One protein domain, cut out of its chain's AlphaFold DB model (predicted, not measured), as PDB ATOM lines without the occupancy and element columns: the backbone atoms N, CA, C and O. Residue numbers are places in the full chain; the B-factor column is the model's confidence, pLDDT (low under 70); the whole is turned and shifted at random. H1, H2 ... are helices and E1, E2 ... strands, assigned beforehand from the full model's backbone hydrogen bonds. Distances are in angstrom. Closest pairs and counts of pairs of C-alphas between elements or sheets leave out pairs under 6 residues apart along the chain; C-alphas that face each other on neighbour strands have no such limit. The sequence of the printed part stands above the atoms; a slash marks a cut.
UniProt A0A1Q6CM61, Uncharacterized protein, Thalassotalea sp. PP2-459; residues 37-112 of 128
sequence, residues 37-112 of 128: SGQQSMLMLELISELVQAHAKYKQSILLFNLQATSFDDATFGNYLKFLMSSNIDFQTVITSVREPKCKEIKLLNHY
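Overview. This is residues 37 to 112 of the 128 residues of an uncharacterized protein of Thalassotalea sp. PP2-459 (UniProt A0A1Q6CM61). Two helices, H1 and H2, lie side by side over one face of a two-stranded ribbon, E1 and E2, whose other face is bare; residues 97 to 112 loop past on the side away from H1. The 76 printed residues hold H1, E1, H2, E2 in that order, a mixed class with a parallel sheet. The whole is compact, radius of gyration of the C-alphas 12.3 A, spans 34 by 29 by 18 A.

Along the chain. Find C-alpha 37 at (201.230, 259.858, 216.931); H1 runs from there to 56, 28.0 A. E1 is residues 62 to 66, 13.2 A; H2, 74 to 84, 15.2 A; E2, 92 to 96, 13.4 A, ending at (212.445, 243.552, 214.558).

Arrangement. Look at E1 and E2, parallel at 17 degrees: N 63 and O 92 are 2.9 A apart. E1, H2, E2 form a strand-helix-strand unit, parallel neighbours joined through a helix, its crossover right-handed. The closest C-alphas of H1 and E1, Val 52 and Leu 63, are 7.1 A apart; those of H2 and E2, Leu 84 and Thr 93, 6.5 A. H1 and H2 are near each other, with 7 pairs of C-alphas within 10 A; H1 and E2 are apart. In both helices every O i to N i+4 pair is within hydrogen-bond range.

Size, cuts and confidence. The farthest C-alphas, Tyr 58 and Lys 102, are 34.3 A apart. The printed part has no cut, and no link is long. Read pLDDT under 70 at residues 67 to 71, 74 and 97 to 112.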
ATOM      1  N   SER A  37     200.130 260.543 217.634       78.44
ATOM      2  CA  SER A  37     201.230 259.858 216.931       78.44
ATOM      3  C   SER A  37     201.139 258.325 217.004       78.44
ATOM      4  O   SER A  37     201.453 257.627 216.037       78.44
ATOM      5  N   GLY A  38     200.652 257.787 218.128       77.12
ATOM      6  CA  GLY A  38     200.371 256.360 218.288       77.12
ATOM      7  C   GLY A  38     199.230 255.889 217.386       77.12
ATOM      8  O   GLY A  38     199.389 254.908 216.665       77.12
ATOM      9  N   GLN A  39     198.114 256.621 217.360       78.00
ATOM     10  CA  GLN A  39     196.963 256.315 216.502       78.00
ATOM     11  C   GLN A  39     197.305 256.419 215.008       78.00
ATOM     12  O   GLN A  39     196.897 255.565 214.225       78.00
ATOM     13  N   GLN A  40     198.096 257.418 214.617       80.81
ATOM     14  CA  GLN A  40     198.616 257.562 213.257       80.81
ATOM     15  C   GLN A  40     199.471 256.359 212.862       80.81
ATOM     16  O   GLN A  40     199.248 255.756 211.815       80.81
ATOM     17  N   SER A  41     200.409 255.963 213.728       78.81
ATOM     18  CA  SER A  41     201.256 254.788 213.498       78.81
ATOM     19  C   SER A  41     200.423 253.510 213.348       78.81
ATOM     20  O   SER A  41     200.761 252.648 212.541       78.81
ATOM     21  N   MET A  42     199.330 253.383 214.112       78.81
ATOM     22  CA  MET A  42     198.431 252.224 214.041       78.81
ATOM     23  C   MET A  42     197.668 252.196 212.722       78.81
ATOM     24  O   MET A  42     197.651 251.169 212.055       78.81
ATOM     25  N   LEU A  43     197.100 253.330 212.310       81.25
ATOM     26  CA  LEU A  43     196.403 253.416 211.032       81.25
ATOM     27  C   LEU A  43     197.347 253.100 209.864       81.25
ATOM     28  O   LEU A  43     196.972 252.385 208.942       81.25
ATOM     29  N   MET A  44     198.589 253.584 209.920       81.94
ATOM     30  CA  MET A  44     199.595 253.257 208.910       81.94
ATOM     31  C   MET A  44     199.907 251.760 208.874       81.94
ATOM     32  O   MET A  44     199.991 251.188 207.789       81.94
ATOM     33  N   LEU A  45     200.045 251.110 210.035       81.88
ATOM     34  CA  LEU A  45     200.249 249.662 210.104       81.88
ATOM     35  C   LEU A  45     199.061 248.893 209.510       81.88
ATOM     36  O   LEU A  45     199.280 247.936 208.769       81.88
ATOM     37  N   GLU A  46     197.830 249.326 209.786       84.75
ATOM     38  CA  GLU A  46     196.608 248.740 209.226       84.75
ATOM     39  C   GLU A  46     196.611 248.817 207.694       84.75
ATOM     40  O   GLU A  46     196.504 247.804 207.009       84.75
ATOM     41  N   LEU A  47     196.821 250.016 207.143       85.31
ATOM     42  CA  LEU A  47     196.789 250.249 205.697       85.31
ATOM     43  C   LEU A  47     197.896 249.492 204.965       85.31
ATOM     44  O   LEU A  47     197.667 248.947 203.886       85.31
ATOM     45  N   ILE A  48     199.098 249.442 205.548       84.94
ATOM     46  CA  ILE A  48     200.209 248.665 204.993       84.94
ATOM     47  C   ILE A  48     199.876 247.172 205.036       84.94
ATOM     48  O   ILE A  48     200.131 246.473 204.059       84.94
ATOM     49  N   SER A  49     199.288 246.683 206.130       85.12
ATOM     50  CA  SER A  49     198.892 245.276 206.255       85.12
ATOM     51  C   SER A  49     197.841 244.898 205.211       85.12
ATOM     52  O   SER A  49     198.013 243.892 204.531       85.12
ATOM     53  N   GLU A  50     196.820 245.733 205.004       86.88
ATOM     54  CA  GLU A  50     195.805 245.545 203.958       86.88
ATOM     55  C   GLU A  50     196.411 245.554 202.550       86.88
ATOM     56  O   GLU A  50     196.117 244.688 201.723       86.88
ATOM     57  N   LEU A  51     197.321 246.494 202.278       85.62
ATOM     58  CA  LEU A  51     198.017 246.562 200.997       85.62
ATOM     59  C   LEU A  51     198.842 245.292 200.744       85.62
ATOM     60  O   LEU A  51     198.794 244.719 199.652       85.62
ATOM     61  N   VAL A  52     199.590 244.828 201.747       86.69
ATOM     62  CA  VAL A  52     200.387 243.602 201.639       86.69
ATOM     63  C   VAL A  52     199.486 242.376 201.512       86.69
ATOM     64  O   VAL A  52     199.774 241.532 200.669       86.69
ATOM     65  N   GLN A  53     198.376 242.293 202.249       87.88
ATOM     66  CA  GLN A  53     197.384 241.223 202.116       87.88
ATOM     67  C   GLN A  53     196.808 241.171 200.694       87.88
ATOM     68  O   GLN A  53     196.704 240.099 200.098       87.88
ATOM     69  N   ALA A  54     196.474 242.325 200.109       88.44
ATOM     70  CA  ALA A  54     195.998 242.402 198.733       88.44
ATOM     71  C   ALA A  54     197.053 241.891 197.738       88.44
ATOM     72  O   ALA A  54     196.721 241.153 196.809       88.44
ATOM     73  N   HIS A  55     198.329 242.224 197.952       85.69
ATOM     74  CA  HIS A  55     199.430 241.712 197.136       85.69
ATOM     75  C   HIS A  55     199.723 240.223 197.362       85.69
ATOM     76  O   HIS A  55     200.082 239.528 196.408       85.69
ATOM     77  N   ALA A  56     199.543 239.731 198.588       89.88
ATOM     78  CA  ALA A  56     199.811 238.353 198.983       89.88
ATOM     79  C   ALA A  56     198.973 237.339 198.189       89.88
ATOM     80  O   ALA A  56     199.446 236.248 197.882       89.88
ATOM     81  N   LYS A  57     197.776 237.746 197.742       88.25
ATOM     82  CA  LYS A  57     196.901 236.949 196.863       88.25
ATOM     83  C   LYS A  57     197.534 236.581 195.521       88.25
ATOM     84  O   LYS A  57     197.124 235.605 194.901       88.25
ATOM     85  N   TYR A  58     198.497 237.372 195.054       89.62
ATOM     86  CA  TYR A  58     199.123 237.197 193.742       89.62
ATOM     87  C   TYR A  58     200.571 236.719 193.830       89.62
ATOM     88  O   TYR A  58     201.087 236.144 192.874       89.62
ATOM     89  N   LYS A  59     201.251 236.981 194.951       87.12
ATOM     90  CA  LYS A  59     202.657 236.622 195.154       87.12
ATOM     91  C   LYS A  59     202.965 236.433 196.631       87.12
ATOM     92  O   LYS A  59     202.463 237.175 197.473       87.12
ATOM     93  N   GLN A  60     203.888 235.522 196.932       84.25
ATOM     94  CA  GLN A  60     204.427 235.403 198.282       84.25
ATOM     95  C   GLN A  60     204.999 236.756 198.721       84.25
ATOM     96  O   GLN A  60     205.824 237.354 198.026       84.25
ATOM     97  N   SER A  61     204.516 237.248 199.856       87.88
ATOM     98  CA  SER A  61     204.847 238.573 200.369       87.88
ATOM     99  C   SER A  61     205.330 238.464 201.812       87.88
ATOM    100  O   SER A  61     204.898 237.583 202.558       87.88
ATOM    101  N   ILE A  62     206.251 239.351 202.184       84.88
ATOM    102  CA  ILE A  62     206.792 239.452 203.538       84.88
ATOM    103  C   ILE A  62     206.610 240.894 204.000       84.88
ATOM    104  O   ILE A  62     207.064 241.816 203.321       84.88
ATOM    105  N   LEU A  63     205.978 241.083 205.155       84.25
ATOM    106  CA  LEU A  63     205.938 242.366 205.845       84.25
ATOM    107  C   LEU A  63     207.053 242.397 206.893       84.25
ATOM    108  O   LEU A  63     206.988 241.695 207.901       84.25
ATOM    109  N   LEU A  64     208.076 243.216 206.643       80.25
ATOM    110  CA  LEU A  64     209.140 243.513 207.599       80.25
ATOM    111  C   LEU A  64     208.836 244.849 208.279       80.25
ATOM    112  O   LEU A  64     208.754 245.869 207.596       80.25
ATOM    113  N   PHE A  65     208.718 244.868 209.607       75.81
ATOM    114  CA  PHE A  65     208.524 246.119 210.340       75.81
ATOM    115  C   PHE A  65     209.368 246.220 211.610       75.81
ATOM    116  O   PHE A  65     209.574 245.246 212.338       75.81
ATOM    117  N   ASN A  66     209.845 247.441 211.874       72.75
ATOM    118  CA  ASN A  66     210.627 247.786 213.055       72.75
ATOM    119  C   ASN A  66     209.762 248.529 214.080       72.75
ATOM    120  O   ASN A  66     209.280 249.629 213.819       72.75
ATOM    121  N   LEU A  67     209.616 247.937 215.264       65.69
ATOM    122  CA  LEU A  67     208.784 248.468 216.345       65.69
ATOM    123  C   LEU A  67     209.417 249.591 217.157       65.69
ATOM    124  O   LEU A  67     208.718 250.255 217.912       65.69
ATOM    125  N   GLN A  68     210.719 249.843 217.016       62.91
ATOM    126  CA  GLN A  68     211.334 250.987 217.697       62.91
ATOM    127  C   GLN A  68     210.774 252.331 217.220       62.91
ATOM    128  O   GLN A  68     210.877 253.319 217.941       62.91
ATOM    129  N   ALA A  69     210.213 252.373 216.011       56.38
ATOM    130  CA  ALA A  69     209.719 253.593 215.390       56.38
ATOM    131  C   ALA A  69     208.261 253.921 215.751       56.38
ATOM    132  O   ALA A  69     207.731 254.906 215.242       56.38
ATOM    133  N   THR A  70     207.593 253.111 216.584       63.12
ATOM    134  CA  THR A  70     206.152 253.248 216.815       63.12
ATOM    135  C   THR A  70     205.812 253.597 218.264       63.12
ATOM    136  O   THR A  70     206.357 253.052 219.222       63.12
ATOM    137  N   SER A  71     204.856 254.512 218.423       66.25
ATOM    138  CA  SER A  71     204.329 254.953 219.722       66.25
ATOM    139  C   SER A  71     203.098 254.136 220.129       66.25
ATOM    140  O   SER A  71     202.056 254.702 220.461       66.25
ATOM    141  N   PHE A  72     203.160 252.807 220.011       70.25
ATOM    142  CA  PHE A  72     202.002 251.959 220.298       70.25
ATOM    143  C   PHE A  72     201.729 251.836 221.797       70.25
ATOM    144  O   PHE A  72     202.649 251.708 222.601       70.25
ATOM    145  N   ASP A  73     200.443 251.813 222.149       70.62
ATOM    146  CA  ASP A  73     200.008 251.286 223.438       70.62
ATOM    147  C   ASP A  73     200.163 249.754 223.457       70.62
ATOM    148  O   ASP A  73     199.828 249.078 222.477       70.62
ATOM    149  N   ASP A  74     200.667 249.209 224.568       67.69
ATOM    150  CA  ASP A  74     201.036 247.790 224.697       67.69
ATOM    151  C   ASP A  74     199.821 246.858 224.473       67.69
ATOM    152  O   ASP A  74     199.969 245.772 223.900       67.69
ATOM    153  N   ALA A  75     198.612 247.272 224.882       71.56
ATOM    154  CA  ALA A  75     197.403 246.460 224.741       71.56
ATOM    155  C   ALA A  75     196.936 246.376 223.281       71.56
ATOM    156  O   ALA A  75     196.679 245.284 222.768       71.56
ATOM    157  N   THR A  76     196.883 247.515 222.584       72.12
ATOM    158  CA  THR A  76     196.529 247.549 221.158       72.12
ATOM    159  C   THR A  76     197.574 246.836 220.309       72.12
ATOM    160  O   THR A  76     197.224 246.107 219.381       72.12
ATOM    161  N   PHE A  77     198.855 246.966 220.658       75.88
ATOM    162  CA  PHE A  77     199.915 246.248 219.965       75.88
ATOM    163  C   PHE A  77     199.773 244.720 220.081       75.88
ATOM    164  O   PHE A  77     199.970 243.996 219.105       75.88
ATOM    165  N   GLY A  78     199.347 244.222 221.246       77.25
ATOM    166  CA  GLY A  78     199.026 242.807 221.431       77.25
ATOM    167  C   GLY A  78     197.956 242.293 220.459       77.25
ATOM    168  O   GLY A  78     198.074 241.176 219.956       77.25
ATOM    169  N   ASN A  79     196.947 243.103 220.132       79.25
ATOM    170  CA  ASN A  79     195.925 242.717 219.153       79.25
ATOM    171  C   ASN A  79     196.502 242.598 217.737       79.25
ATOM    172  O   ASN A  79     196.200 241.631 217.039       79.25
ATOM    173  N   TYR A  80     197.391 243.514 217.346       80.06
ATOM    174  CA  TYR A  80     198.097 243.432 216.066       80.06
ATOM    175  C   TYR A  80     198.988 242.202 215.979       80.06
ATOM    176  O   TYR A  80     198.949 241.487 214.987       80.06
ATOM    177  N   LEU A  81     199.747 241.896 217.031       79.56
ATOM    178  CA  LEU A  81     200.554 240.681 217.061       79.56
ATOM    179  C   LEU A  81     199.696 239.410 216.924       79.56
ATOM    180  O   LEU A  81     200.076 238.502 216.189       79.56
ATOM    181  N   LYS A  82     198.528 239.349 217.580       80.69
ATOM    182  CA  LYS A  82     197.583 238.228 217.418       80.69
ATOM    183  C   LYS A  82     197.078 238.120 215.985       80.69
ATOM    184  O   LYS A  82     197.044 237.020 215.444       80.69
ATOM    185  N   PHE A  83     196.704 239.246 215.376       84.56
ATOM    186  CA  PHE A  83     196.285 239.297 213.978       84.56
ATOM    187  C   PHE A  83     197.402 238.801 213.052       84.56
ATOM    188  O   PHE A  83     197.172 237.877 212.277       84.56
ATOM    189  N   LEU A  84     198.626 239.311 213.221       83.19
ATOM    190  CA  LEU A  84     199.812 238.955 212.433       83.19
ATOM    191  C   LEU A  84     200.222 237.483 212.535       83.19
ATOM    192  O   LEU A  84     200.899 236.965 211.649       83.19
ATOM    193  N   MET A  85     199.815 236.813 213.610       77.75
ATOM    194  CA  MET A  85     200.036 235.384 213.840       77.75
ATOM    195  C   MET A  85     198.810 234.518 213.533       77.75
ATOM    196  O   MET A  85     198.864 233.299 213.703       77.75
ATOM    197  N   SER A  86     197.694 235.123 213.134       82.06
ATOM    198  CA  SER A  86     196.469 234.394 212.829       82.06
ATOM    199  C   SER A  86     196.540 233.734 211.454       82.06
ATOM    200  O   SER A  86     197.269 234.169 210.566       82.06
ATOM    201  N   SER A  87     195.706 232.717 211.244       80.38
ATOM    202  CA  SER A  87     195.509 232.094 209.930       80.38
ATOM    203  C   SER A  87     194.804 233.004 208.917       80.38
ATOM    204  O   SER A  87     194.581 232.580 207.790       80.38
ATOM    205  N   ASN A  88     194.396 234.212 209.319       82.06
ATOM    206  CA  ASN A  88     193.699 235.159 208.447       82.06
ATOM    207  C   ASN A  88     194.669 235.974 207.579       82.06
ATOM    208  O   ASN A  88     194.222 236.736 206.725       82.06
ATOM    209  N   ILE A  89     195.977 235.840 207.810       84.44
ATOM    210  CA  ILE A  89     197.005 236.562 207.068       84.44
ATOM    211  C   ILE A  89     197.647 235.655 206.018       84.44
ATOM    212  O   ILE A  89     198.109 234.560 206.329       84.44
ATOM    213  N   ASP A  90     197.725 236.163 204.785       86.00
ATOM    214  CA  ASP A  90     198.263 235.441 203.621       86.00
ATOM    215  C   ASP A  90     199.749 235.766 203.348       86.00
ATOM    216  O   ASP A  90     200.337 235.305 202.369       86.00
ATOM    217  N   PHE A  91     200.380 236.581 204.196       87.25
ATOM    218  CA  PHE A  91     201.787 236.975 204.106       87.25
ATOM    219  C   PHE A  91     202.591 236.578 205.347       87.25
ATOM    220  O   PHE A  91     202.069 236.409 206.447       87.25
ATOM    221  N   GLN A  92     203.909 236.464 205.186       85.06
ATOM    222  CA  GLN A  92     204.801 236.242 206.319       85.06
ATOM    223  C   GLN A  92     205.109 237.568 207.014       85.06
ATOM    224  O   GLN A  92     205.445 238.557 206.365       85.06
ATOM    225  N   THR A  93     205.072 237.576 208.342       82.38
ATOM    226  CA  THR A  93     205.425 238.755 209.134       82.38
ATOM    227  C   THR A  93     206.789 238.581 209.795       82.38
ATOM    228  O   THR A  93     207.050 237.555 210.424       82.38
ATOM    229  N   VAL A  94     207.651 239.594 209.689       80.31
ATOM    230  CA  VAL A  94     208.931 239.674 210.401       80.31
ATOM    231  C   VAL A  94     208.974 240.961 211.211       80.31
ATOM    232  O   VAL A  94     208.843 242.062 210.680       80.31
ATOM    233  N   ILE A  95     209.190 240.805 212.513       76.12
ATOM    234  CA  ILE A  95     209.186 241.899 213.480       76.12
ATOM    235  C   ILE A  95     210.585 242.044 214.051       76.12
ATOM    236  O   ILE A  95     211.093 241.120 214.684       76.12
ATOM    237  N   THR A  96     211.191 243.213 213.880       70.88
ATOM    238  CA  THR A  96     212.445 243.552 214.558       70.88
ATOM    239  C   THR A  96     212.140 244.513 215.700       70.88
ATOM    240  O   THR A  96     211.574 245.582 215.466       70.88
ATOM    241  N   SER A  97     212.487 244.145 216.934       65.50
ATOM    242  CA  SER A  97     212.283 245.000 218.106       65.50
ATOM    243  C   SER A  97     213.520 245.044 218.993       65.50
ATOM    244  O   SER A  97     214.223 244.051 219.138       65.50
ATOM    245  N   VAL A  98     213.737 246.193 219.633       57.31
ATOM    246  CA  VAL A  98     214.686 246.358 220.750       57.31
ATOM    247  C   VAL A  98     213.945 246.416 222.095       57.31
ATOM    248  O   VAL A  98     214.564 246.302 223.149       57.31
ATOM    249  N   ARG A  99     212.607 246.543 222.084       58.47
ATOM    250  CA  ARG A  99     211.753 246.511 223.280       58.47
ATOM    251  C   ARG A  99     210.841 245.286 223.238       58.47
ATOM    252  O   ARG A  99     210.028 245.140 222.327       58.47
ATOM    253  N   GLU A 100     210.981 244.406 224.220       60.81
ATOM    254  CA  GLU A 100     210.131 243.220 224.339       60.81
ATOM    255  C   GLU A 100     208.662 243.637 224.551       60.81
ATOM    256  O   GLU A 100     208.381 244.450 225.443       60.81
ATOM    257  N   PRO A 101     207.714 243.129 223.743       60.81
ATOM    258  CA  PRO A 101     206.310 243.444 223.936       60.81
ATOM    259  C   PRO A 101     205.762 242.741 225.174       60.81
ATOM    260  O   PRO A 101     205.951 241.542 225.369       60.81
ATOM    261  N   LYS A 102     205.002 243.469 225.993       61.06
ATOM    262  CA  LYS A 102     204.339 242.913 227.181       61.06
ATOM    263  C   LYS A 102     203.063 242.146 226.811       61.06
ATOM    264  O   LYS A 102     201.981 242.480 227.283       61.06
ATOM    265  N   CYS A 103     203.165 241.111 225.975       63.53
ATOM    266  CA  CYS A 103     202.007 240.323 225.545       63.53
ATOM    267  C   CYS A 103     202.102 238.858 226.002       63.53
ATOM    268  O   CYS A 103     202.679 238.013 225.324       63.53
ATOM    269  N   LYS A 104     201.507 238.544 227.163       62.34
ATOM    270  CA  LYS A 104     201.577 237.207 227.793       62.34
ATOM    271  C   LYS A 104     200.956 236.080 226.960       62.34
ATOM    272  O   LYS A 104     201.317 234.922 227.134       62.34
ATOM    273  N   GLU A 105     200.002 236.410 226.096       60.59
ATOM    274  CA  GLU A 105     199.244 235.433 225.304       60.59
ATOM    275  C   GLU A 105     199.956 235.037 224.003       60.59
ATOM    276  O   GLU A 105     199.514 234.124 223.309       60.59
ATOM    277  N   ILE A 106     201.067 235.701 223.672       61.53
ATOM    278  CA  ILE A 106     201.743 235.549 222.389       61.53
ATOM    279  C   ILE A 106     203.057 234.809 222.587       61.53
ATOM    280  O   ILE A 106     204.022 235.337 223.133       61.53
ATOM    281  N   LYS A 107     203.099 233.560 222.115       61.75
ATOM    282  CA  LYS A 107     204.328 232.762 222.071       61.75
ATOM    283  C   LYS A 107     205.056 233.022 220.756       61.75
ATOM    284  O   LYS A 107     204.744 232.407 219.741       61.75
ATOM    285  N   LEU A 108     206.031 233.928 220.780       61.53
ATOM    286  CA  LEU A 108     206.917 234.164 219.641       61.53
ATOM    287  C   LEU A 108     207.804 232.928 219.426       61.53
ATOM    288  O   LEU A 108     208.611 232.581 220.284       61.53
ATOM    289  N   LEU A 109     207.647 232.257 218.283       55.44
ATOM    290  CA  LEU A 109     208.310 230.976 218.002       55.44
ATOM    291  C   LEU A 109     209.822 231.103 217.728       55.44
ATOM    292  O   LEU A 109     210.510 230.093 217.747       55.44
ATOM    293  N   ASN A 110     210.345 232.319 217.516       55.34
ATOM    294  CA  ASN A 110     211.765 232.608 217.253       55.34
ATOM    295  C   ASN A 110     212.169 233.979 217.830       55.34
ATOM    296  O   ASN A 110     212.448 234.925 217.092       55.34
ATOM    297  N   HIS A 111     212.128 234.114 219.157       51.34
ATOM    298  CA  HIS A 111     212.516 235.342 219.853       51.34
ATOM    299  C   HIS A 111     214.026 235.381 220.117       51.34
ATOM    300  O   HIS A 111     214.567 234.506 220.792       51.34
ATOM    301  N   TYR A 112     214.687 236.433 219.634       55.25
ATOM    302  CA  TYR A 112     216.088 236.726 219.929       55.25
ATOM    303  C   TYR A 112     216.150 238.027 220.728       55.25
ATOM    304  O   TYR A 112     215.760 239.078 220.225       55.25
TER     305      TYR A 112